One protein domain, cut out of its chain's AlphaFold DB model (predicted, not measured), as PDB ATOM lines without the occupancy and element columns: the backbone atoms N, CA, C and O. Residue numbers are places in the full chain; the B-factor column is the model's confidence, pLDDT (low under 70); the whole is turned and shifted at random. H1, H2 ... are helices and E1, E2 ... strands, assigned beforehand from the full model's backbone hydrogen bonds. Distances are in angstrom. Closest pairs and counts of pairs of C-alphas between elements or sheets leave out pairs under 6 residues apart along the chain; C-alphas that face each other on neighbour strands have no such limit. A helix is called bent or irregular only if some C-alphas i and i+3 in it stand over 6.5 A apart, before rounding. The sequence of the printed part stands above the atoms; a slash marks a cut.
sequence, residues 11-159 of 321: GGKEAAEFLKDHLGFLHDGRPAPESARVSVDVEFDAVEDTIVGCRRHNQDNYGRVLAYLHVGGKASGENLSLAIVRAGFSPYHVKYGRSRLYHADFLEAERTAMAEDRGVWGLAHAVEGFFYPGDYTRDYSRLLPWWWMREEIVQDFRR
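Overview. This is residues 11 to 159 of the 321 residues of the protein "TNase-like domain-containing protein" of Micromonas commoda (strain RCC299 / NOUM17 / CCMP2709) (UniProt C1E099). A short two-stranded ribbon, E1 and E2, and the helix pair H3 and H4 make the core, with H1 near H3 and the long helix H6 running along one side, beyond residues 94 to 98 of the link from H3 to H4. H2 lies far out, near the end of the ribbon where E1 ends, and a loop of low confidence after H5 sticks out with residues 130 to 135. The printed part has 149 residues, with six named helices and two named strands in the order H1, E1, H2, E2, H3, H4, H5, H6; the sheet is E1 - E2, antiparallel. The class is mostly helix, though under half of the residues are in named elements. The whole is compact, with a radius of gyration of the C-alphas of 17.0 A and spans of 52 by 48 by 28 A.

Arrangement. E1, residues 40 to 43, and E2, residues 68 to 71, are antiparallel neighbours at 155 degrees; N 41 and O 70 are 2.9 A apart and N 68 and O 43 2.8 A, within hydrogen-bond range. Residues 70 to 71 of E2 also pair, antiparallel, with residues 78 to 79. E2 and H3, residues 80 to 86, come closest at the C-alphas of Leu 69 and Leu 80, 5.6 A apart. H3 and H4, residues 103 to 115, touch, closest at the C-alphas of Arg 86 and Ala 109, 4.3 A, at a steep tilt of 40 degrees, the same way. H1, residues 11 to 23, is close to H3 but not clearly touching: the closest C-alphas, of Ala 15 and Ile 84, are 7.6 A apart, and they run opposite ways at a steep tilt of 55 degrees. H5, residues 123 to 126, is close to H1 but not clearly touching, with the C-alphas of Gly 11 and His 125 8.0 A apart. H6, residues 140 to 159, is apart from H3 and H4, for instance, and H2, residues 51 to 57, is apart from the other five helices. Every O i to N i+4 pair is within hydrogen-bond range in H1, H2, H3 and H4, and 14 of 16 are in H6; H5 is too short for such a pair.

Along the chain. E1 begins at C-alpha 40, (-3.096, -54.654, 9.994), and E2 ends at C-alpha 71, (-3.126, -55.650, 14.665). H6 is the longest helix, 27.6 A, and ends at C-alpha 159, (-34.630, -56.430, 9.962); it is neither bent nor irregular, but only just: C-alphas 142 and 145 are 6.1 A apart. H4 is 18.3 A long and H1 18.1 A.

Size, cuts and confidence. The C-alphas of Asp 49 and Pro 133, the two farthest apart, are 51.9 A apart. The printed part has no cut. The links H1 to E1, H3 to H4 and H5 to H6 are long. The mean pLDDT of the printed part is 85.9, and residues 123 to 137 are under 70.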
ATOM      1  N   GLY A  11     -10.118 -35.825  26.233       78.94
ATOM      2  CA  GLY A  11     -10.215 -37.271  25.979       78.94
ATOM      3  C   GLY A  11      -9.908 -37.678  24.528       78.94
ATOM      4  O   GLY A  11      -9.535 -38.813  24.265       78.94
ATOM      5  N   GLY A  12     -10.008 -36.750  23.567       82.56
ATOM      6  CA  GLY A  12      -9.593 -37.002  22.184       82.56
ATOM      7  C   GLY A  12      -8.072 -36.993  22.011       82.56
ATOM      8  O   GLY A  12      -7.556 -37.736  21.182       82.56
ATOM      9  N   LYS A  13      -7.357 -36.175  22.796       85.19
ATOM     10  CA  LYS A  13      -5.890 -36.199  22.858       85.19
ATOM     11  C   LYS A  13      -5.410 -37.469  23.546       85.19
ATOM     12  O   LYS A  13      -4.564 -38.153  22.991       85.19
ATOM     13  N   GLU A  14      -5.997 -37.819  24.686       87.69
ATOM     14  CA  GLU A  14      -5.622 -39.028  25.426       87.69
ATOM     15  C   GLU A  14      -5.860 -40.301  24.617       87.69
ATOM     16  O   GLU A  14      -4.982 -41.149  24.553       87.69
ATOM     17  N   ALA A  15      -6.989 -40.400  23.907       89.69
ATOM     18  CA  ALA A  15      -7.236 -41.515  22.997       89.69
ATOM     19  C   ALA A  15      -6.179 -41.614  21.880       89.69
ATOM     20  O   ALA A  15      -5.806 -42.713  21.472       89.69
ATOM     21  N   ALA A  16      -5.701 -40.473  21.372       90.31
ATOM     22  CA  ALA A  16      -4.667 -40.438  20.344       90.31
ATOM     23  C   ALA A  16      -3.289 -40.829  20.894       90.31
ATOM     24  O   ALA A  16      -2.582 -41.575  20.224       90.31
ATOM     25  N   GLU A  17      -2.918 -40.357  22.086       91.19
ATOM     26  CA  GLU A  17      -1.667 -40.753  22.746       91.19
ATOM     27  C   GLU A  17      -1.689 -42.235  23.131       91.19
ATOM     28  O   GLU A  17      -0.762 -42.953  22.777       91.19
ATOM     29  N   PHE A  18      -2.798 -42.737  23.693       92.19
ATOM     30  CA  PHE A  18      -2.980 -44.166  23.959       92.19
ATOM     31  C   PHE A  18      -2.722 -45.015  22.714       92.19
ATOM     32  O   PHE A  18      -1.972 -45.983  22.775       92.19
ATOM     33  N   LEU A  19      -3.313 -44.659  21.566       91.75
ATOM     34  CA  LEU A  19      -3.096 -45.413  20.328       91.75
ATOM     35  C   LEU A  19      -1.645 -45.352  19.847       91.75
ATOM     36  O   LEU A  19      -1.166 -46.335  19.286       91.75
ATOM     37  N   LYS A  20      -0.954 -44.222  20.030       91.56
ATOM     38  CA  LYS A  20       0.463 -44.116  19.666       91.56
ATOM     39  C   LYS A  20       1.304 -45.022  20.549       91.56
ATOM     40  O   LYS A  20       2.041 -45.842  20.013       91.56
ATOM     41  N   ASP A  21       1.129 -44.942  21.862       90.44
ATOM     42  CA  ASP A  21       1.874 -45.754  22.823       90.44
ATOM     43  C   ASP A  21       1.603 -47.247  22.609       90.44
ATOM     44  O   ASP A  21       2.531 -48.046  22.493       90.44
ATOM     45  N   HIS A  22       0.329 -47.617  22.453       90.56
ATOM     46  CA  HIS A  22      -0.110 -49.000  22.256       90.56
ATOM     47  C   HIS A  22       0.429 -49.625  20.964       90.56
ATOM     48  O   HIS A  22       0.679 -50.827  20.907       90.56
ATOM     49  N   LEU A  23       0.632 -48.816  19.920       90.12
ATOM     50  CA  LEU A  23       1.182 -49.261  18.636       90.12
ATOM     51  C   LEU A  23       2.700 -49.040  18.510       90.12
ATOM     52  O   LEU A  23       3.276 -49.413  17.486       90.12
ATOM     53  N   GLY A  24       3.353 -48.429  19.505       89.19
ATOM     54  CA  GLY A  24       4.773 -48.068  19.452       89.19
ATOM     55  C   GLY A  24       5.083 -46.985  18.410       89.19
ATOM     56  O   GLY A  24       6.046 -47.098  17.645       89.19
ATOM     57  N   PHE A  25       4.226 -45.974  18.291       90.94
ATOM     58  CA  PHE A  25       4.369 -44.865  17.347       90.94
ATOM     59  C   PHE A  25       4.902 -43.618  18.059       90.94
ATOM     60  O   PHE A  25       4.607 -43.355  19.218       90.94
ATOM     61  N   LEU A  26       5.665 -42.813  17.328       89.25
ATOM     62  CA  LEU A  26       6.137 -41.507  17.765       89.25
ATOM     63  C   LEU A  26       4.973 -40.515  17.891       89.25
ATOM     64  O   LEU A  26       3.907 -40.680  17.292       89.25
ATOM     65  N   HIS A  27       5.221 -39.405  18.592       86.19
ATOM     66  CA  HIS A  27       4.247 -38.321  18.781       86.19
ATOM     67  C   HIS A  27       3.674 -37.761  17.462       86.19
ATOM     68  O   HIS A  27       2.551 -37.250  17.449       86.19
ATOM     69  N   ASP A  28       4.418 -37.865  16.358       85.62
ATOM     70  CA  ASP A  28       4.011 -37.424  15.021       85.62
ATOM     71  C   ASP A  28       3.241 -38.490  14.212       85.62
ATOM     72  O   ASP A  28       2.841 -38.236  13.075       85.62
ATOM     73  N   GLY A  29       2.994 -39.665  14.802       83.19
ATOM     74  CA  GLY A  29       2.229 -40.767  14.221       83.19
ATOM     75  C   GLY A  29       3.029 -41.703  13.314       83.19
ATOM     76  O   GLY A  29       2.432 -42.577  12.686       83.19
ATOM     77  N   ARG A  30       4.353 -41.547  13.215       86.56
ATOM     78  CA  ARG A  30       5.213 -42.514  12.515       86.56
ATOM     79  C   ARG A  30       5.592 -43.672  13.446       86.56
ATOM     80  O   ARG A  30       5.779 -43.424  14.633       86.56
ATOM     81  N   PRO A  31       5.758 -44.911  12.947       85.69
ATOM     82  CA  PRO A  31       6.316 -45.995  13.754       85.69
ATOM     83  C   PRO A  31       7.679 -45.594  14.331       85.69
ATOM     84  O   PRO A  31       8.481 -44.985  13.615       85.69
ATOM     85  N   ALA A  32       7.943 -45.918  15.599       85.69
ATOM     86  CA  ALA A  32       9.262 -45.685  16.177       85.69
ATOM     87  C   ALA A  32      10.331 -46.534  15.452       85.69
ATOM     88  O   ALA A  32      10.003 -47.613  14.949       85.69
ATOM     89  N   PRO A  33      11.593 -46.074  15.353       81.38
ATOM     90  CA  PRO A  33      12.660 -46.802  14.655       81.38
ATOM     91  C   PRO A  33      12.870 -48.242  15.151       81.38
ATOM     92  O   PRO A  33      13.217 -49.123  14.369       81.38
ATOM     93  N   GLU A  34      12.650 -48.467  16.443       79.12
ATOM     94  CA  GLU A  34      12.728 -49.753  17.135       79.12
ATOM     95  C   GLU A  34      11.443 -50.593  17.045       79.12
ATOM     96  O   GLU A  34      11.456 -51.777  17.394       79.12
ATOM     97  N   SER A  35      10.338 -50.019  16.564       75.19
ATOM     98  CA  SER A  35       9.060 -50.719  16.465       75.19
ATOM     99  C   SER A  35       9.045 -51.676  15.280       75.19
ATOM    100  O   SER A  35       9.392 -51.326  14.148       75.19
ATOM    101  N   ALA A  36       8.582 -52.903  15.524       71.38
ATOM    102  CA  ALA A  36       8.316 -53.855  14.457       71.38
ATOM    103  C   ALA A  36       7.300 -53.271  13.461       71.38
ATOM    104  O   ALA A  36       6.407 -52.501  13.824       71.38
ATOM    105  N   ARG A  37       7.410 -53.658  12.183       76.50
ATOM    106  CA  ARG A  37       6.436 -53.256  11.161       76.50
ATOM    107  C   ARG A  37       5.032 -53.662  11.613       76.50
ATOM    108  O   ARG A  37       4.744 -54.851  11.733       76.50
ATOM    109  N   VAL A  38       4.147 -52.684  11.791       80.19
ATOM    110  CA  VAL A  38       2.750 -52.955  12.137       80.19
ATOM    111  C   VAL A  38       2.028 -53.500  10.907       80.19
ATOM    112  O   VAL A  38       1.924 -52.832   9.875       80.19
ATOM    113  N   SER A  39       1.553 -54.739  11.013       85.56
ATOM    114  CA  SER A  39       0.657 -55.356  10.037       85.56
ATOM    115  C   SER A  39      -0.772 -55.256  10.546       85.56
ATOM    116  O   SER A  39      -1.043 -55.612  11.696       85.56
ATOM    117  N   VAL A  40      -1.672 -54.787   9.685       90.19
ATOM    118  CA  VAL A  40      -3.096 -54.654   9.994       90.19
ATOM    119  C   VAL A  40      -3.936 -55.402   8.974       90.19
ATOM    120  O   VAL A  40      -3.806 -55.173   7.771       90.19
ATOM    121  N   ASP A  41      -4.835 -56.246   9.469       93.25
ATOM    122  CA  ASP A  41      -5.922 -56.787   8.662       93.25
ATOM    123  C   ASP A  41      -7.147 -55.885   8.810       93.25
ATOM    124  O   ASP A  41      -7.496 -55.447   9.909       93.25
ATOM    125  N   VAL A  42      -7.805 -55.604   7.687       92.00
ATOM    126  CA  VAL A  42      -9.020 -54.786   7.635       92.00
ATOM    127  C   VAL A  42     -10.215 -55.709   7.447       92.00
ATOM    128  O   VAL A  42     -10.326 -56.383   6.424       92.00
ATOM    129  N   GLU A  43     -11.127 -55.723   8.414       92.25
ATOM    130  CA  GLU A  43     -12.348 -56.526   8.369       92.25
ATOM    131  C   GLU A  43     -13.590 -55.643   8.215       92.25
ATOM    132  O   GLU A  43     -13.824 -54.716   8.992       92.25
ATOM    133  N   PHE A  44     -14.422 -55.956   7.224       91.94
ATOM    134  CA  PHE A  44     -15.704 -55.290   7.018       91.94
ATOM    135  C   PHE A  44     -16.823 -55.950   7.821       91.94
ATOM    136  O   PHE A  44     -16.883 -57.170   7.927       91.94
ATOM    137  N   ASP A  45     -17.742 -55.129   8.332       87.44
ATOM    138  CA  ASP A  45     -18.898 -55.591   9.108       87.44
ATOM    139  C   ASP A  45     -19.982 -56.237   8.223       87.44
ATOM    140  O   ASP A  45     -20.692 -57.140   8.655       87.44
ATOM    141  N   ALA A  46     -20.113 -55.780   6.973       82.12
ATOM    142  CA  ALA A  46     -20.934 -56.414   5.941       82.12
ATOM    143  C   ALA A  46     -20.056 -56.935   4.797       82.12
ATOM    144  O   ALA A  46     -19.157 -56.223   4.338       82.12
ATOM    145  N   VAL A  47     -20.341 -58.152   4.328       77.88
ATOM    146  CA  VAL A  47     -19.584 -58.830   3.268       77.88
ATOM    147  C   VAL A  47     -20.366 -58.788   1.959       77.88
ATOM    148  O   VAL A  47     -21.581 -58.954   1.945       77.88
ATOM    149  N   GLU A  48     -19.637 -58.575   0.873       80.56
ATOM    150  CA  GLU A  48     -20.092 -58.595  -0.513       80.56
ATOM    151  C   GLU A  48     -19.139 -59.471  -1.329       80.56
ATOM    152  O   GLU A  48     -17.999 -59.704  -0.920       80.56
ATOM    153  N   ASP A  49     -19.561 -59.870  -2.529       83.94
ATOM    154  CA  ASP A  49     -18.767 -60.733  -3.419       83.94
ATOM    155  C   ASP A  49     -17.445 -60.093  -3.873       83.94
ATOM    156  O   ASP A  49     -16.523 -60.775  -4.322       83.94
ATOM    157  N   THR A  50     -17.329 -58.764  -3.779       87.31
ATOM    158  CA  THR A  50     -16.128 -58.026  -4.182       87.31
ATOM    159  C   THR A  50     -15.680 -57.046  -3.110       87.31
ATOM    160  O   THR A  50     -16.489 -56.425  -2.422       87.31
ATOM    161  N   ILE A  51     -14.369 -56.798  -3.047       85.00
ATOM    162  CA  ILE A  51     -13.785 -55.771  -2.172       85.00
ATOM    163  C   ILE A  51     -14.363 -54.373  -2.441       85.00
ATOM    164  O   ILE A  51     -14.521 -53.568  -1.523       85.00
ATOM    165  N   VAL A  52     -14.716 -54.078  -3.697       85.25
ATOM    166  CA  VAL A  52     -15.360 -52.817  -4.087       85.25
ATOM    167  C   VAL A  52     -16.770 -52.738  -3.503       85.25
ATOM    168  O   VAL A  52     -17.124 -51.711  -2.922       85.25
ATOM    169  N   GLY A  53     -17.538 -53.827  -3.584       84.00
ATOM    170  CA  GLY A  53     -18.843 -53.960  -2.938       84.00
ATOM    171  C   GLY A  53     -18.748 -53.783  -1.423       84.00
ATOM    172  O   GLY A  53     -19.462 -52.947  -0.865       84.00
ATOM    173  N   CYS A  54     -17.801 -54.471  -0.773       85.94
ATOM    174  CA  CYS A  54     -17.565 -54.348   0.666       85.94
ATOM    175  C   CYS A  54     -17.270 -52.896   1.046       85.94
ATOM    176  O   CYS A  54     -17.899 -52.348   1.952       85.94
ATOM    177  N   ARG A  55     -16.366 -52.224   0.321       84.88
ATOM    178  CA  ARG A  55     -16.051 -50.810   0.570       84.88
ATOM    179  C   ARG A  55     -17.268 -49.909   0.388       84.88
ATOM    180  O   ARG A  55     -17.455 -49.014   1.201       84.88
ATOM    181  N   ARG A  56     -18.099 -50.139  -0.634       83.19
ATOM    182  CA  ARG A  56     -19.329 -49.366  -0.877       83.19
ATOM    183  C   ARG A  56     -20.329 -49.517   0.275       83.19
ATOM    184  O   ARG A  56     -20.830 -48.519   0.785       83.19
ATOM    185  N   HIS A  57     -20.592 -50.742   0.725       85.12
ATOM    186  CA  HIS A  57     -21.551 -51.003   1.806       85.12
ATOM    187  C   HIS A  57     -21.070 -50.545   3.183       85.12
ATOM    188  O   HIS A  57     -21.878 -50.146   4.031       85.12
ATOM    189  N   ASN A  58     -19.755 -50.533   3.381       87.81
ATOM    190  CA  ASN A  58     -19.114 -50.134   4.624       87.81
ATOM    191  C   ASN A  58     -18.515 -48.722   4.531       87.81
ATOM    192  O   ASN A  58     -17.467 -48.448   5.103       87.81
ATOM    193  N   GLN A  59     -19.171 -47.806   3.818       88.06
ATOM    194  CA  GLN A  59     -18.868 -46.378   3.881       88.06
ATOM    195  C   GLN A  59     -19.868 -45.635   4.758       88.06
ATOM    196  O   GLN A  59     -21.076 -45.894   4.728       88.06
ATOM    197  N   ASP A  60     -19.359 -44.685   5.533       86.00
ATOM    198  CA  ASP A  60     -20.194 -43.749   6.266       86.00
ATOM    199  C   ASP A  60     -20.764 -42.655   5.350       86.00
ATOM    200  O   ASP A  60     -20.425 -42.539   4.174       86.00
ATOM    201  N   ASN A  61     -21.608 -41.788   5.910       83.31
ATOM    202  CA  ASN A  61     -22.201 -40.684   5.162       83.31
ATOM    203  C   ASN A  61     -21.163 -39.719   4.559       83.31
ATOM    204  O   ASN A  61     -21.522 -38.954   3.679       83.31
ATOM    205  N   TYR A  62     -19.908 -39.702   4.996       83.56
ATOM    206  CA  TYR A  62     -18.860 -38.817   4.481       83.56
ATOM    207  C   TYR A  62     -17.871 -39.539   3.550       83.56
ATOM    208  O   TYR A  62     -16.879 -38.932   3.148       83.56
ATOM    209  N   GLY A  63     -18.144 -40.796   3.181       84.06
ATOM    210  CA  GLY A  63     -17.288 -41.610   2.317       84.06
ATOM    211  C   GLY A  63     -16.087 -42.234   3.035       84.06
ATOM    212  O   GLY A  63     -15.182 -42.750   2.380       84.06
ATOM    213  N   ARG A  64     -16.047 -42.191   4.372       89.19
ATOM    214  CA  ARG A  64     -15.010 -42.858   5.169       89.19
ATOM    215  C   ARG A  64     -15.327 -44.340   5.255       89.19
ATOM    216  O   ARG A  64     -16.472 -44.716   5.499       89.19
ATOM    217  N   VAL A  65     -14.307 -45.168   5.072       90.12
ATOM    218  CA  VAL A  65     -14.430 -46.618   5.206       90.12
ATOM    219  C   VAL A  65     -14.586 -46.976   6.685       90.12
ATOM    220  O   VAL A  65     -13.804 -46.526   7.520       90.12
ATOM    221  N   LEU A  66     -15.607 -47.767   6.992       90.69
ATOM    222  CA  LEU A  66     -15.903 -48.336   8.298       90.69
ATOM    223  C   LEU A  66     -15.428 -49.787   8.300       90.69
ATOM    224  O   LEU A  66     -15.899 -50.598   7.508       90.69
ATOM    225  N   ALA A  67     -14.475 -50.110   9.161       92.62
ATOM    226  CA  ALA A  67     -13.921 -51.450   9.269       92.62
ATOM    227  C   ALA A  67     -13.327 -51.663  10.662       92.62
ATOM    228  O   ALA A  67     -12.948 -50.699  11.331       92.62
ATOM    229  N   TYR A  68     -13.222 -52.923  11.063       93.69
ATOM    230  CA  TYR A  68     -12.416 -53.344  12.201       93.69
ATOM    231  C   TYR A  68     -10.968 -53.502  11.750       93.69
ATOM    232  O   TYR A  68     -10.701 -53.982  10.645       93.69
ATOM    233  N   LEU A  69     -10.039 -53.076  12.598       94.25
ATOM    234  CA  LEU A  69      -8.608 -53.220  12.361       94.25
ATOM    235  C   LEU A  69      -8.060 -54.259  13.328       94.25
ATOM    236  O   LEU A  69      -8.246 -54.117  14.537       94.25
ATOM    237  N   HIS A  70      -7.378 -55.267  12.793       95.00
ATOM    238  CA  HIS A  70      -6.740 -56.323  13.574       95.00
ATOM    239  C   HIS A  70      -5.224 -56.204  13.477       95.00
ATOM    240  O   HIS A  70      -4.648 -56.415  12.407       95.00
ATOM    241  N   VAL A  71      -4.581 -55.840  14.583       92.00
ATOM    242  CA  VAL A  71      -3.126 -55.650  14.665       92.00
ATOM    243  C   VAL A  71      -2.461 -56.993  14.939       92.00
ATOM    244  O   VAL A  71      -2.780 -57.640  15.930       92.00
ATOM    245  N   GLY A  72      -1.539 -57.420  14.072       88.06
ATOM    246  CA  GLY A  72      -0.931 -58.758  14.159       88.06
ATOM    247  C   GLY A  72      -1.736 -59.862  13.456       88.06
ATOM    248  O   GLY A  72      -1.472 -61.044  13.669       88.06
ATOM    249  N   GLY A  73      -2.689 -59.471  12.601       88.25
ATOM    250  CA  GLY A  73      -3.517 -60.362  11.785       88.25
ATOM    251  C   GLY A  73      -4.821 -60.783  12.469       88.25
ATOM    252  O   GLY A  73      -4.910 -60.817  13.686       88.25
ATOM    253  N   LYS A  74      -5.862 -61.128  11.708       87.25
ATOM    254  CA  LYS A  74      -7.202 -61.407  12.260       87.25
ATOM    255  C   LYS A  74      -7.262 -62.628  13.191       87.25
ATOM    256  O   LYS A  74      -8.033 -62.634  14.142       87.25
ATOM    257  N   ALA A  75      -6.500 -63.682  12.897       87.19
ATOM    258  CA  ALA A  75      -6.601 -64.954  13.623       87.19
ATOM    259  C   ALA A  75      -5.925 -64.931  15.005       87.19
ATOM    260  O   ALA A  75      -6.347 -65.647  15.908       87.19
ATOM    261  N   SER A  76      -4.863 -64.140  15.151       83.81
ATOM    262  CA  SER A  76      -3.990 -64.116  16.334       83.81
ATOM    263  C   SER A  76      -3.804 -62.724  16.929       83.81
ATOM    264  O   SER A  76      -3.225 -62.590  18.002       83.81
ATOM    265  N   GLY A  77      -4.223 -61.695  16.202       86.50
ATOM    266  CA  GLY A  77      -4.013 -60.302  16.543       86.50
ATOM    267  C   GLY A  77      -5.156 -59.694  17.340       86.50
ATOM    268  O   GLY A  77      -6.194 -60.304  17.589       86.50
ATOM    269  N   GLU A  78      -4.941 -58.451  17.746       93.75
ATOM    270  CA  GLU A  78      -5.886 -57.702  18.559       93.75
ATOM    271  C   GLU A  78      -6.825 -56.868  17.683       93.75
ATOM    272  O   GLU A  78      -6.383 -56.103  16.823       93.75
ATOM    273  N   ASN A  79      -8.128 -56.949  17.956       95.81
ATOM    274  CA  ASN A  79      -9.102 -56.013  17.408       95.81
ATOM    275  C   ASN A  79      -8.947 -54.642  18.086       95.81
ATOM    276  O   ASN A  79      -9.424 -54.421  19.203       95.81
ATOM    277  N   LEU A  80      -8.336 -53.696  17.374       94.88
ATOM    278  CA  LEU A  80      -8.001 -52.371  17.893       94.88
ATOM    279  C   LEU A  80      -9.243 -51.556  18.290       94.88
ATOM    280  O   LEU A  80      -9.189 -50.732  19.201       94.88
ATOM    281  N   SER A  81     -10.384 -51.800  17.633       93.94
ATOM    282  CA  SER A  81     -11.645 -51.138  17.992       93.94
ATOM    283  C   SER A  81     -12.164 -51.609  19.350       93.94
ATOM    284  O   SER A  81     -12.681 -50.801  20.113       93.94
ATOM    285  N   LEU A  82     -12.006 -52.893  19.684       96.12
ATOM    286  CA  LEU A  82     -12.344 -53.401  21.016       96.12
ATOM    287  C   LEU A  82     -11.331 -52.938  22.065       96.12
ATOM    288  O   LEU A  82     -11.737 -52.568  23.165       96.12
ATOM    289  N   ALA A  83     -10.042 -52.911  21.721       95.81
ATOM    290  CA  ALA A  83      -8.977 -52.472  22.619       95.81
ATOM    291  C   ALA A  83      -9.206 -51.038  23.124       95.81
ATOM    292  O   ALA A  83      -9.204 -50.801  24.332       95.81
ATOM    293  N   ILE A  84      -9.508 -50.096  22.221       95.81
ATOM    294  CA  ILE A  84      -9.736 -48.691  22.593       95.81
ATOM    295  C   ILE A  84     -11.003 -48.488  23.440       95.81
ATOM    296  O   ILE A  84     -11.006 -47.651  24.344       95.81
ATOM    297  N   VAL A  85     -12.068 -49.261  23.192       96.56
ATOM    298  CA  VAL A  85     -13.298 -49.216  24.006       96.56
ATOM    299  C   VAL A  85     -13.038 -49.800  25.391       96.56
ATOM    300  O   VAL A  85     -13.384 -49.185  26.396       96.56
ATOM    301  N   ARG A  86     -12.357 -50.948  25.458       96.31
ATOM    302  CA  ARG A  86     -11.985 -51.604  26.717       96.31
ATOM    303  C   ARG A  86     -11.059 -50.732  27.566       96.31
ATOM    304  O   ARG A  86     -11.153 -50.760  28.789       96.31
ATOM    305  N   ALA A  87     -10.183 -49.953  26.939       95.31
ATOM    306  CA  ALA A  87      -9.322 -48.988  27.619       95.31
ATOM    307  C   ALA A  87     -10.068 -47.719  28.085       95.31
ATOM    308  O   ALA A  87      -9.481 -46.888  28.768       95.31
ATOM    309  N   GLY A  88     -11.351 -47.552  27.740       94.06
ATOM    310  CA  GLY A  88     -12.150 -46.385  28.120       94.06
ATOM    311  C   GLY A  88     -11.858 -45.129  27.297       94.06
ATOM    312  O   GLY A  88     -12.332 -44.053  27.636       94.06
ATOM    313  N   PHE A  89     -11.109 -45.227  26.197       92.12
ATOM    314  CA  PHE A  89     -10.780 -44.074  25.348       92.12
ATOM    315  C   PHE A  89     -11.790 -43.834  24.217       92.12
ATOM    316  O   PHE A  89     -11.701 -42.843  23.490       92.12
ATOM    317  N   SER A  90     -12.785 -44.711  24.075       91.94
ATOM    318  CA  SER A  90     -13.941 -44.498  23.209       91.94
ATOM    319  C   SER A  90     -15.181 -45.169  23.796       91.94
ATOM    320  O   SER A  90     -15.087 -46.316  24.227       91.94
ATOM    321  N   PRO A  91     -16.362 -44.533  23.731       92.94
ATOM    322  CA  PRO A  91     -17.613 -45.254  23.905       92.94
ATOM    323  C   PRO A  91     -17.841 -46.245  22.764       92.94
ATOM    324  O   PRO A  91     -17.284 -46.097  21.664       92.94
ATOM    325  N   TYR A  92     -18.736 -47.201  22.985       95.31
ATOM    326  CA  TYR A  92     -19.274 -48.023  21.918       95.31
ATOM    327  C   TYR A  92     -20.216 -47.186  21.041       95.31
ATOM    328  O   TYR A  92     -21.396 -46.968  21.313       95.31
ATOM    329  N   HIS A  93     -19.663 -46.654  19.953       92.38
ATOM    330  CA  HIS A  93     -20.354 -45.680  19.115       92.38
ATOM    331  C   HIS A  93     -21.339 -46.341  18.127       92.38
ATOM    332  O   HIS A  93     -21.021 -46.592  16.961       92.38
ATOM    333  N   VAL A  94     -22.579 -46.550  18.576       93.44
ATOM    334  CA  VAL A  94     -23.630 -47.281  17.835       93.44
ATOM    335  C   VAL A  94     -24.565 -46.432  16.964       93.44
ATOM    336  O   VAL A  94     -25.473 -46.947  16.316       93.44
ATOM    337  N   LYS A  95     -24.341 -45.118  16.881       89.44
ATOM    338  CA  LYS A  95     -25.228 -44.147  16.204       89.44
ATOM    339  C   LYS A  95     -25.650 -44.503  14.760       89.44
ATOM    340  O   LYS A  95     -26.683 -44.029  14.278       89.44
ATOM    341  N   TYR A  96     -24.828 -45.265  14.037       87.75
ATOM    342  CA  TYR A  96     -25.087 -45.693  12.653       87.75
ATOM    343  C   TYR A  96     -25.392 -47.202  12.548       87.75
ATOM    344  O   TYR A  96     -25.213 -47.804  11.489       87.75
ATOM    345  N   GLY A  97     -25.875 -47.790  13.645       90.56
ATOM    346  CA  GLY A  97     -26.133 -49.215  13.833       90.56
ATOM    347  C   GLY A  97     -25.013 -49.903  14.615       90.56
ATOM    348  O   GLY A  97     -23.841 -49.544  14.478       90.56
ATOM    349  N   ARG A  98     -25.369 -50.918  15.408       93.94
ATOM    350  CA  ARG A  98     -24.399 -51.766  16.104       93.94
ATOM    351  C   ARG A  98     -23.575 -52.623  15.146       93.94
ATOM    352  O   ARG A  98     -24.002 -52.916  14.019       93.94
ATOM    353  N   SER A  99     -22.417 -53.040  15.652       93.81
ATOM    354  CA  SER A  99     -21.578 -54.083  15.055       93.81
ATOM    355  C   SER A  99     -22.399 -55.350  14.839       93.81
ATOM    356  O   SER A  99     -23.157 -55.740  15.722       93.81
ATOM    357  N   ARG A 100     -22.254 -55.995  13.684       91.50
ATOM    358  CA  ARG A 100     -22.858 -57.306  13.418       91.50
ATOM    359  C   ARG A 100     -21.993 -58.443  13.947       91.50
ATOM    360  O   ARG A 100     -22.532 -59.485  14.299       91.50
ATOM    361  N   LEU A 101     -20.680 -58.230  14.008       93.19
ATOM    362  CA  LEU A 101     -19.701 -59.255  14.371       93.19
ATOM    363  C   LEU A 101     -19.362 -59.273  15.870       93.19
ATOM    364  O   LEU A 101     -19.266 -60.342  16.455       93.19
ATOM    365  N   TYR A 102     -19.222 -58.101  16.493       96.00
ATOM    366  CA  TYR A 102     -18.612 -57.940  17.823       96.00
ATOM    367  C   TYR A 102     -19.528 -57.223  18.826       96.00
ATOM    368  O   TYR A 102     -19.056 -56.596  19.771       96.00
ATOM    369  N   HIS A 103     -20.852 -57.232  18.616       96.44
ATOM    370  CA  HIS A 103     -21.786 -56.461  19.449       96.44
ATOM    371  C   HIS A 103     -21.650 -56.758  20.948       96.44
ATOM    372  O   HIS A 103     -21.546 -55.830  21.747       96.44
ATOM    373  N   ALA A 104     -21.639 -58.043  21.307       97.62
ATOM    374  CA  ALA A 104     -21.521 -58.478  22.694       97.62
ATOM    375  C   ALA A 104     -20.165 -58.087  23.297       97.62
ATOM    376  O   ALA A 104     -20.116 -57.596  24.421       97.62
ATOM    377  N   ASP A 105     -19.083 -58.218  22.526       97.81
ATOM    378  CA  ASP A 105     -17.736 -57.867  22.983       97.81
ATOM    379  C   ASP A 105     -17.595 -56.368  23.250       97.81
ATOM    380  O   ASP A 105     -16.951 -55.969  24.217       97.81
ATOM    381  N   PHE A 106     -18.215 -55.529  22.414       98.19
ATOM    382  CA  PHE A 106     -18.231 -54.085  22.622       98.19
ATOM    383  C   PHE A 106     -19.036 -53.684  23.857       98.19
ATOM    384  O   PHE A 106     -18.584 -52.821  24.607       98.19
ATOM    385  N   LEU A 107     -20.200 -54.307  24.076       97.69
ATOM    386  CA  LEU A 107     -21.004 -54.085  25.278       97.69
ATOM    387  C   LEU A 107     -20.224 -54.451  26.537       97.69
ATOM    388  O   LEU A 107     -20.195 -53.682  27.493       97.69
ATOM    389  N   GLU A 108     -19.561 -55.604  26.522       98.25
ATOM    390  CA  GLU A 108     -18.752 -56.054  27.646       98.25
ATOM    391  C   GLU A 108     -17.544 -55.138  27.874       98.25
ATOM    392  O   GLU A 108     -17.280 -54.729  29.002       98.25
ATOM    393  N   ALA A 109     -16.839 -54.755  26.807       98.06
ATOM    394  CA  ALA A 109     -15.705 -53.841  26.886       98.06
ATOM    395  C   ALA A 109     -16.098 -52.475  27.468       98.06
ATOM    396  O   ALA A 109     -15.399 -51.969  28.344       98.06
ATOM    397  N   GLU A 110     -17.207 -51.895  27.004       96.81
ATOM    398  CA  GLU A 110     -17.711 -50.613  27.501       96.81
ATOM    399  C   GLU A 110     -18.164 -50.725  28.961       96.81
ATOM    400  O   GLU A 110     -17.779 -49.896  29.784       96.81
ATOM    401  N   ARG A 111     -18.903 -51.786  29.309       96.81
ATOM    402  CA  ARG A 111     -19.357 -52.049  30.679       96.81
ATOM    403  C   ARG A 111     -18.185 -52.152  31.653       96.81
ATOM    404  O   ARG A 111     -18.232 -51.542  32.718       96.81
ATOM    405  N   THR A 112     -17.141 -52.901  31.301       96.94
ATOM    406  CA  THR A 112     -15.934 -53.025  32.131       96.94
ATOM    407  C   THR A 112     -15.197 -51.696  32.239       96.94
ATOM    408  O   THR A 112     -14.804 -51.310  33.334       96.94
ATOM    409  N   ALA A 113     -15.049 -50.958  31.134       95.38
ATOM    410  CA  ALA A 113     -14.389 -49.656  31.158       95.38
ATOM    411  C   ALA A 113     -15.122 -48.640  32.049       95.38
ATOM    412  O   ALA A 113     -14.467 -47.892  32.768       95.38
ATOM    413  N   MET A 114     -16.458 -48.639  32.032       93.12
ATOM    414  CA  MET A 114     -17.282 -47.809  32.916       93.12
ATOM    415  C   MET A 114     -17.179 -48.247  34.380       93.12
ATOM    416  O   MET A 114     -17.019 -47.406  35.253       93.12
ATOM    417  N   ALA A 115     -17.263 -49.552  34.659       94.06
ATOM    418  CA  ALA A 115     -17.207 -50.076  36.026       94.06
ATOM    419  C   ALA A 115     -15.860 -49.808  36.718       94.06
ATOM    420  O   ALA A 115     -15.794 -49.759  37.943       94.06
ATOM    421  N   GLU A 116     -14.798 -49.653  35.931       94.56
ATOM    422  CA  GLU A 116     -13.448 -49.367  36.404       94.56
ATOM    423  C   GLU A 116     -13.033 -47.895  36.231       94.56
ATOM    424  O   GLU A 116     -11.852 -47.582  36.377       94.56
ATOM    425  N   ASP A 117     -13.965 -46.992  35.901       91.56
ATOM    426  CA  ASP A 117     -13.698 -45.551  35.747       91.56
ATOM    427  C   ASP A 117     -12.545 -45.233  34.764       91.56
ATOM    428  O   ASP A 117     -11.766 -44.291  34.946       91.56
ATOM    429  N   ARG A 118     -12.411 -46.017  33.684       91.00
ATOM    430  CA  ARG A 118     -11.320 -45.859  32.709       91.00
ATOM    431  C   ARG A 118     -11.576 -44.704  31.742       91.00
ATOM    432  O   ARG A 118     -12.674 -44.567  31.200       91.00
ATOM    433  N   GLY A 119     -10.524 -43.945  31.430       87.88
ATOM    434  CA  GLY A 119     -10.524 -42.931  30.372       87.88
ATOM    435  C   GLY A 119     -11.713 -41.975  30.479       87.88
ATOM    436  O   GLY A 119     -11.946 -41.388  31.530       87.88
ATOM    437  N   VAL A 120     -12.516 -41.871  29.416       84.81
ATOM    438  CA  VAL A 120     -13.651 -40.935  29.325       84.81
ATOM    439  C   VAL A 120     -14.769 -41.183  30.346       84.81
ATOM    440  O   VAL A 120     -15.665 -40.347  30.455       84.81
ATOM    441  N   TRP A 121     -14.733 -42.310  31.061       86.62
ATOM    442  CA  TRP A 121     -15.696 -42.662  32.104       86.62
ATOM    443  C   TRP A 121     -15.281 -42.204  33.496       86.62
ATOM    444  O   TRP A 121     -16.147 -42.053  34.352       86.62
ATOM    445  N   GLY A 122     -13.987 -41.960  33.722       81.25
ATOM    446  CA  GLY A 122     -13.485 -41.624  35.047       81.25
ATOM    447  C   GLY A 122     -14.095 -40.338  35.601       81.25
ATOM    448  O   GLY A 122     -14.395 -39.401  34.857       81.25
ATOM    449  N   LEU A 123     -14.224 -40.260  36.928       64.31
ATOM    450  CA  LEU A 123     -14.816 -39.118  37.640       64.31
ATOM    451  C   LEU A 123     -14.225 -37.761  37.217       64.31
ATOM    452  O   LEU A 123     -14.963 -36.791  37.076       64.31
ATOM    453  N   ALA A 124     -12.922 -37.693  36.927       63.47
ATOM    454  CA  ALA A 124     -12.277 -36.476  36.425       63.47
ATOM    455  C   ALA A 124     -12.853 -35.986  35.078       63.47
ATOM    456  O   ALA A 124     -12.859 -34.789  34.814       63.47
ATOM    457  N   HIS A 125     -13.378 -36.882  34.239       62.22
ATOM    458  CA  HIS A 125     -14.031 -36.555  32.968       62.22
ATOM    459  C   HIS A 125     -15.551 -36.368  33.097       62.22
ATOM    460  O   HIS A 125     -16.145 -35.688  32.257       62.22
ATOM    461  N   ALA A 126     -16.168 -36.966  34.123       53.88
ATOM    462  CA  ALA A 126     -17.613 -36.953  34.360       53.88
ATOM    463  C   ALA A 126     -18.105 -35.747  35.184       53.88
ATOM    464  O   ALA A 126     -19.277 -35.385  35.084       53.88
ATOM    465  N   VAL A 127     -17.241 -35.108  35.983       51.12
ATOM    466  CA  VAL A 127     -17.608 -33.892  36.724       51.12
ATOM    467  C   VAL A 127     -17.701 -32.717  35.749       51.12
ATOM    468  O   VAL A 127     -16.700 -32.178  35.274       51.12
ATOM    469  N   GLU A 128     -18.937 -32.320  35.448       46.53
ATOM    470  CA  GLU A 128     -19.258 -31.083  34.745       46.53
ATOM    471  C   GLU A 128     -18.509 -29.891  35.377       46.53
ATOM    472  O   GLU A 128     -18.701 -29.563  36.545       46.53
ATOM    473  N   GLY A 129     -17.673 -29.209  34.590       45.03
ATOM    474  CA  GLY A 129     -17.338 -27.803  34.847       45.03
ATOM    475  C   GLY A 129     -16.005 -27.457  35.522       45.03
ATOM    476  O   GLY A 129     -15.825 -26.283  35.828       45.03
ATOM    477  N   PHE A 130     -15.058 -28.384  35.717       41.38
ATOM    478  CA  PHE A 130     -13.751 -28.060  36.338       41.38
ATOM    479  C   PHE A 130     -12.517 -28.195  35.440       41.38
ATOM    480  O   PHE A 130     -11.394 -28.313  35.919       41.38
ATOM    481  N   PHE A 131     -12.706 -28.100  34.130       45.88
ATOM    482  CA  PHE A 131     -11.610 -27.867  33.199       45.88
ATOM    483  C   PHE A 131     -11.845 -26.495  32.558       45.88
ATOM    484  O   PHE A 131     -12.987 -26.123  32.297       45.88
ATOM    485  N   TYR A 132     -10.781 -25.698  32.491       43.53
ATOM    486  CA  TYR A 132     -10.708 -24.254  32.249       43.53
ATOM    487  C   TYR A 132     -11.763 -23.671  31.278       43.53
ATOM    488  O   TYR A 132     -12.226 -24.359  30.369       43.53
ATOM    489  N   PRO A 133     -12.098 -22.363  31.369       40.19
ATOM    490  CA  PRO A 133     -12.919 -21.702  30.351       40.19
ATOM    491  C   PRO A 133     -12.348 -21.968  28.945       40.19
ATOM    492  O   PRO A 133     -11.293 -21.443  28.590       40.19
ATOM    493  N   GLY A 134     -13.034 -22.802  28.155       50.78
ATOM    494  CA  GLY A 134     -12.565 -23.254  26.840       50.78
ATOM    495  C   GLY A 134     -12.400 -24.768  26.673       50.78
ATOM    496  O   GLY A 134     -12.176 -25.204  25.542       50.78
ATOM    497  N   ASP A 135     -12.547 -25.571  27.731       54.66
ATOM    498  CA  ASP A 135     -12.496 -27.029  27.627       54.66
ATOM    499  C   ASP A 135     -13.822 -27.622  27.132       54.66
ATOM    500  O   ASP A 135     -14.899 -27.416  27.691       54.66
ATOM    501  N   TYR A 136     -13.740 -28.373  26.031       62.06
ATOM    502  CA  TYR A 136     -14.886 -29.030  25.414       62.06
ATOM    503  C   TYR A 136     -14.903 -30.504  25.815       62.06
ATOM    504  O   TYR A 136     -14.148 -31.313  25.269       62.06
ATOM    505  N   THR A 137     -15.789 -30.873  26.737       63.88
ATOM    506  CA  THR A 137     -16.120 -32.275  27.021       63.88
ATOM    507  C   THR A 137     -17.347 -32.713  26.216       63.88
ATOM    508  O   THR A 137     -18.109 -31.903  25.673       63.88
ATOM    509  N   ARG A 138     -17.506 -34.028  26.037       74.44
ATOM    510  CA  ARG A 138     -18.710 -34.618  25.442       74.44
ATOM    511  C   ARG A 138     -19.617 -35.067  26.576       74.44
ATOM    512  O   ARG A 138     -19.214 -35.884  27.388       74.44
ATOM    513  N   ASP A 139     -20.847 -34.579  26.572       79.31
ATOM    514  CA  ASP A 139     -21.902 -35.061  27.461       79.31
ATOM    515  C   ASP A 139     -22.389 -36.440  26.977       79.31
ATOM    516  O   ASP A 139     -23.318 -36.557  26.169       79.31
ATOM    517  N   TYR A 140     -21.693 -37.496  27.408       83.12
ATOM    518  CA  TYR A 140     -22.052 -38.873  27.068       83.12
ATOM    519  C   TYR A 140     -23.364 -39.316  27.719       83.12
ATOM    520  O   TYR A 140     -24.069 -40.128  27.122       83.12
ATOM    521  N   SER A 141     -23.756 -38.718  28.851       82.75
ATOM    522  CA  SER A 141     -25.038 -39.001  29.505       82.75
ATOM    523  C   SER A 141     -26.228 -38.701  28.585       82.75
ATOM    524  O   SER A 141     -27.183 -39.474  28.519       82.75
ATOM    525  N   ARG A 142     -26.131 -37.634  27.782       83.25
ATOM    526  CA  ARG A 142     -27.138 -37.275  26.777       83.25
ATOM    527  C   ARG A 142     -26.895 -37.919  25.416       83.25
ATOM    528  O   ARG A 142     -27.850 -38.218  24.697       83.25
ATOM    529  N   LEU A 143     -25.634 -38.099  25.019       85.50
ATOM    530  CA  LEU A 143     -25.301 -38.638  23.698       85.50
ATOM    531  C   LEU A 143     -25.591 -40.136  23.582       85.50
ATOM    532  O   LEU A 143     -26.106 -40.540  22.541       85.50
ATOM    533  N   LEU A 144     -25.292 -40.938  24.610       90.38
ATOM    534  CA  LEU A 144     -25.467 -42.392  24.553       90.38
ATOM    535  C   LEU A 144     -26.934 -42.788  24.320       90.38
ATOM    536  O   LEU A 144     -27.174 -43.492  23.338       90.38
ATOM    537  N   PRO A 145     -27.938 -42.303  25.086       92.44
ATOM    538  CA  PRO A 145     -29.340 -42.640  24.820       92.44
ATOM    539  C   PRO A 145     -29.786 -42.253  23.407       92.44
ATOM    540  O   PRO A 145     -30.481 -43.006  22.728       92.44
ATOM    541  N   TRP A 146     -29.341 -41.091  22.923       90.31
ATOM    542  CA  TRP A 146     -29.651 -40.643  21.568       90.31
ATOM    543  C   TRP A 146     -28.992 -41.520  20.490       90.31
ATOM    544  O   TRP A 146     -29.597 -41.777  19.447       90.31
ATOM    545  N   TRP A 147     -27.769 -42.008  20.717       92.94
ATOM    546  CA  TRP A 147     -27.113 -42.959  19.816       92.94
ATOM    547  C   TRP A 147     -27.812 -44.311  19.803       92.94
ATOM    548  O   TRP A 147     -27.992 -44.849  18.714       92.94
ATOM    549  N   TRP A 148     -28.245 -44.814  20.960       95.00
ATOM    550  CA  TRP A 148     -29.008 -46.057  21.080       95.00
ATOM    551  C   TRP A 148     -30.369 -45.979  20.385       95.00
ATOM    552  O   TRP A 148     -30.696 -46.845  19.587       95.00
ATOM    553  N   MET A 149     -31.114 -44.883  20.538       94.62
ATOM    554  CA  MET A 149     -32.345 -44.680  19.761       94.62
ATOM    555  C   MET A 149     -32.076 -44.725  18.243       94.62
ATOM    556  O   MET A 149     -32.849 -45.285  17.468       94.62
ATOM    557  N   ARG A 150     -30.979 -44.114  17.783       93.38
ATOM    558  CA  ARG A 150     -30.605 -44.138  16.360       93.38
ATOM    559  C   ARG A 150     -30.156 -45.522  15.892       93.38
ATOM    560  O   ARG A 150     -30.394 -45.866  14.736       93.38
ATOM    561  N   GLU A 151     -29.501 -46.271  16.768       94.62
ATOM    562  CA  GLU A 151     -29.101 -47.661  16.572       94.62
ATOM    563  C   GLU A 151     -30.322 -48.535  16.285       94.62
ATOM    564  O   GLU A 151     -30.357 -49.180  15.236       94.62
ATOM    565  N   GLU A 152     -31.344 -48.466  17.140       95.50
ATOM    566  CA  GLU A 152     -32.564 -49.268  17.022       95.50
ATOM    567  C   GLU A 152     -33.252 -49.056  15.673       95.50
ATOM    568  O   GLU A 152     -33.610 -50.016  14.998       95.50
ATOM    569  N   ILE A 153     -33.339 -47.808  15.205       95.81
ATOM    570  CA  ILE A 153     -33.948 -47.499  13.903       95.81
ATOM    571  C   ILE A 153     -33.157 -48.130  12.748       95.81
ATOM    572  O   ILE A 153     -33.738 -48.569  11.753       95.81
ATOM    573  N   VAL A 154     -31.827 -48.183  12.857       94.06
ATOM    574  CA  VAL A 154     -30.987 -48.864  11.865       94.06
ATOM    575  C   VAL A 154     -31.172 -50.383  11.948       94.06
ATOM    576  O   VAL A 154     -31.154 -51.039  10.904       94.06
ATOM    577  N   GLN A 155     -31.380 -50.960  13.136       94.75
ATOM    578  CA  GLN A 155     -31.693 -52.390  13.260       94.75
ATOM    579  C   GLN A 155     -33.073 -52.734  12.721       94.75
ATOM    580  O   GLN A 155     -33.210 -53.755  12.055       94.75
ATOM    581  N   ASP A 156     -34.068 -51.879  12.949       95.19
ATOM    582  CA  ASP A 156     -35.396 -52.022  12.364       95.19
ATOM    583  C   ASP A 156     -35.316 -52.049  10.840       95.19
ATOM    584  O   ASP A 156     -35.868 -52.949  10.212       95.19
ATOM    585  N   PHE A 157     -34.554 -51.123  10.249       93.94
ATOM    586  CA  PHE A 157     -34.310 -51.114   8.810       93.94
ATOM    587  C   PHE A 157     -33.660 -52.418   8.327       93.94
ATOM    588  O   PHE A 157     -34.194 -53.068   7.432       93.94
ATOM    589  N   ARG A 158     -32.561 -52.853   8.963       91.19
ATOM    590  CA  ARG A 158     -31.869 -54.111   8.618       91.19
ATOM    591  C   ARG A 158     -32.791 -55.329   8.733       91.19
ATOM    592  O   ARG A 158     -32.740 -56.224   7.893       91.19
ATOM    593  N   ARG A 159     -33.634 -55.371   9.770       92.25
ATOM    594  CA  ARG A 159     -34.630 -56.430   9.962       92.25
ATOM    595  C   ARG A 159     -35.646 -56.424   8.820       92.25
ATOM    596  O   ARG A 159     -35.870 -57.467   8.215       92.25
TER     597      ARG A 159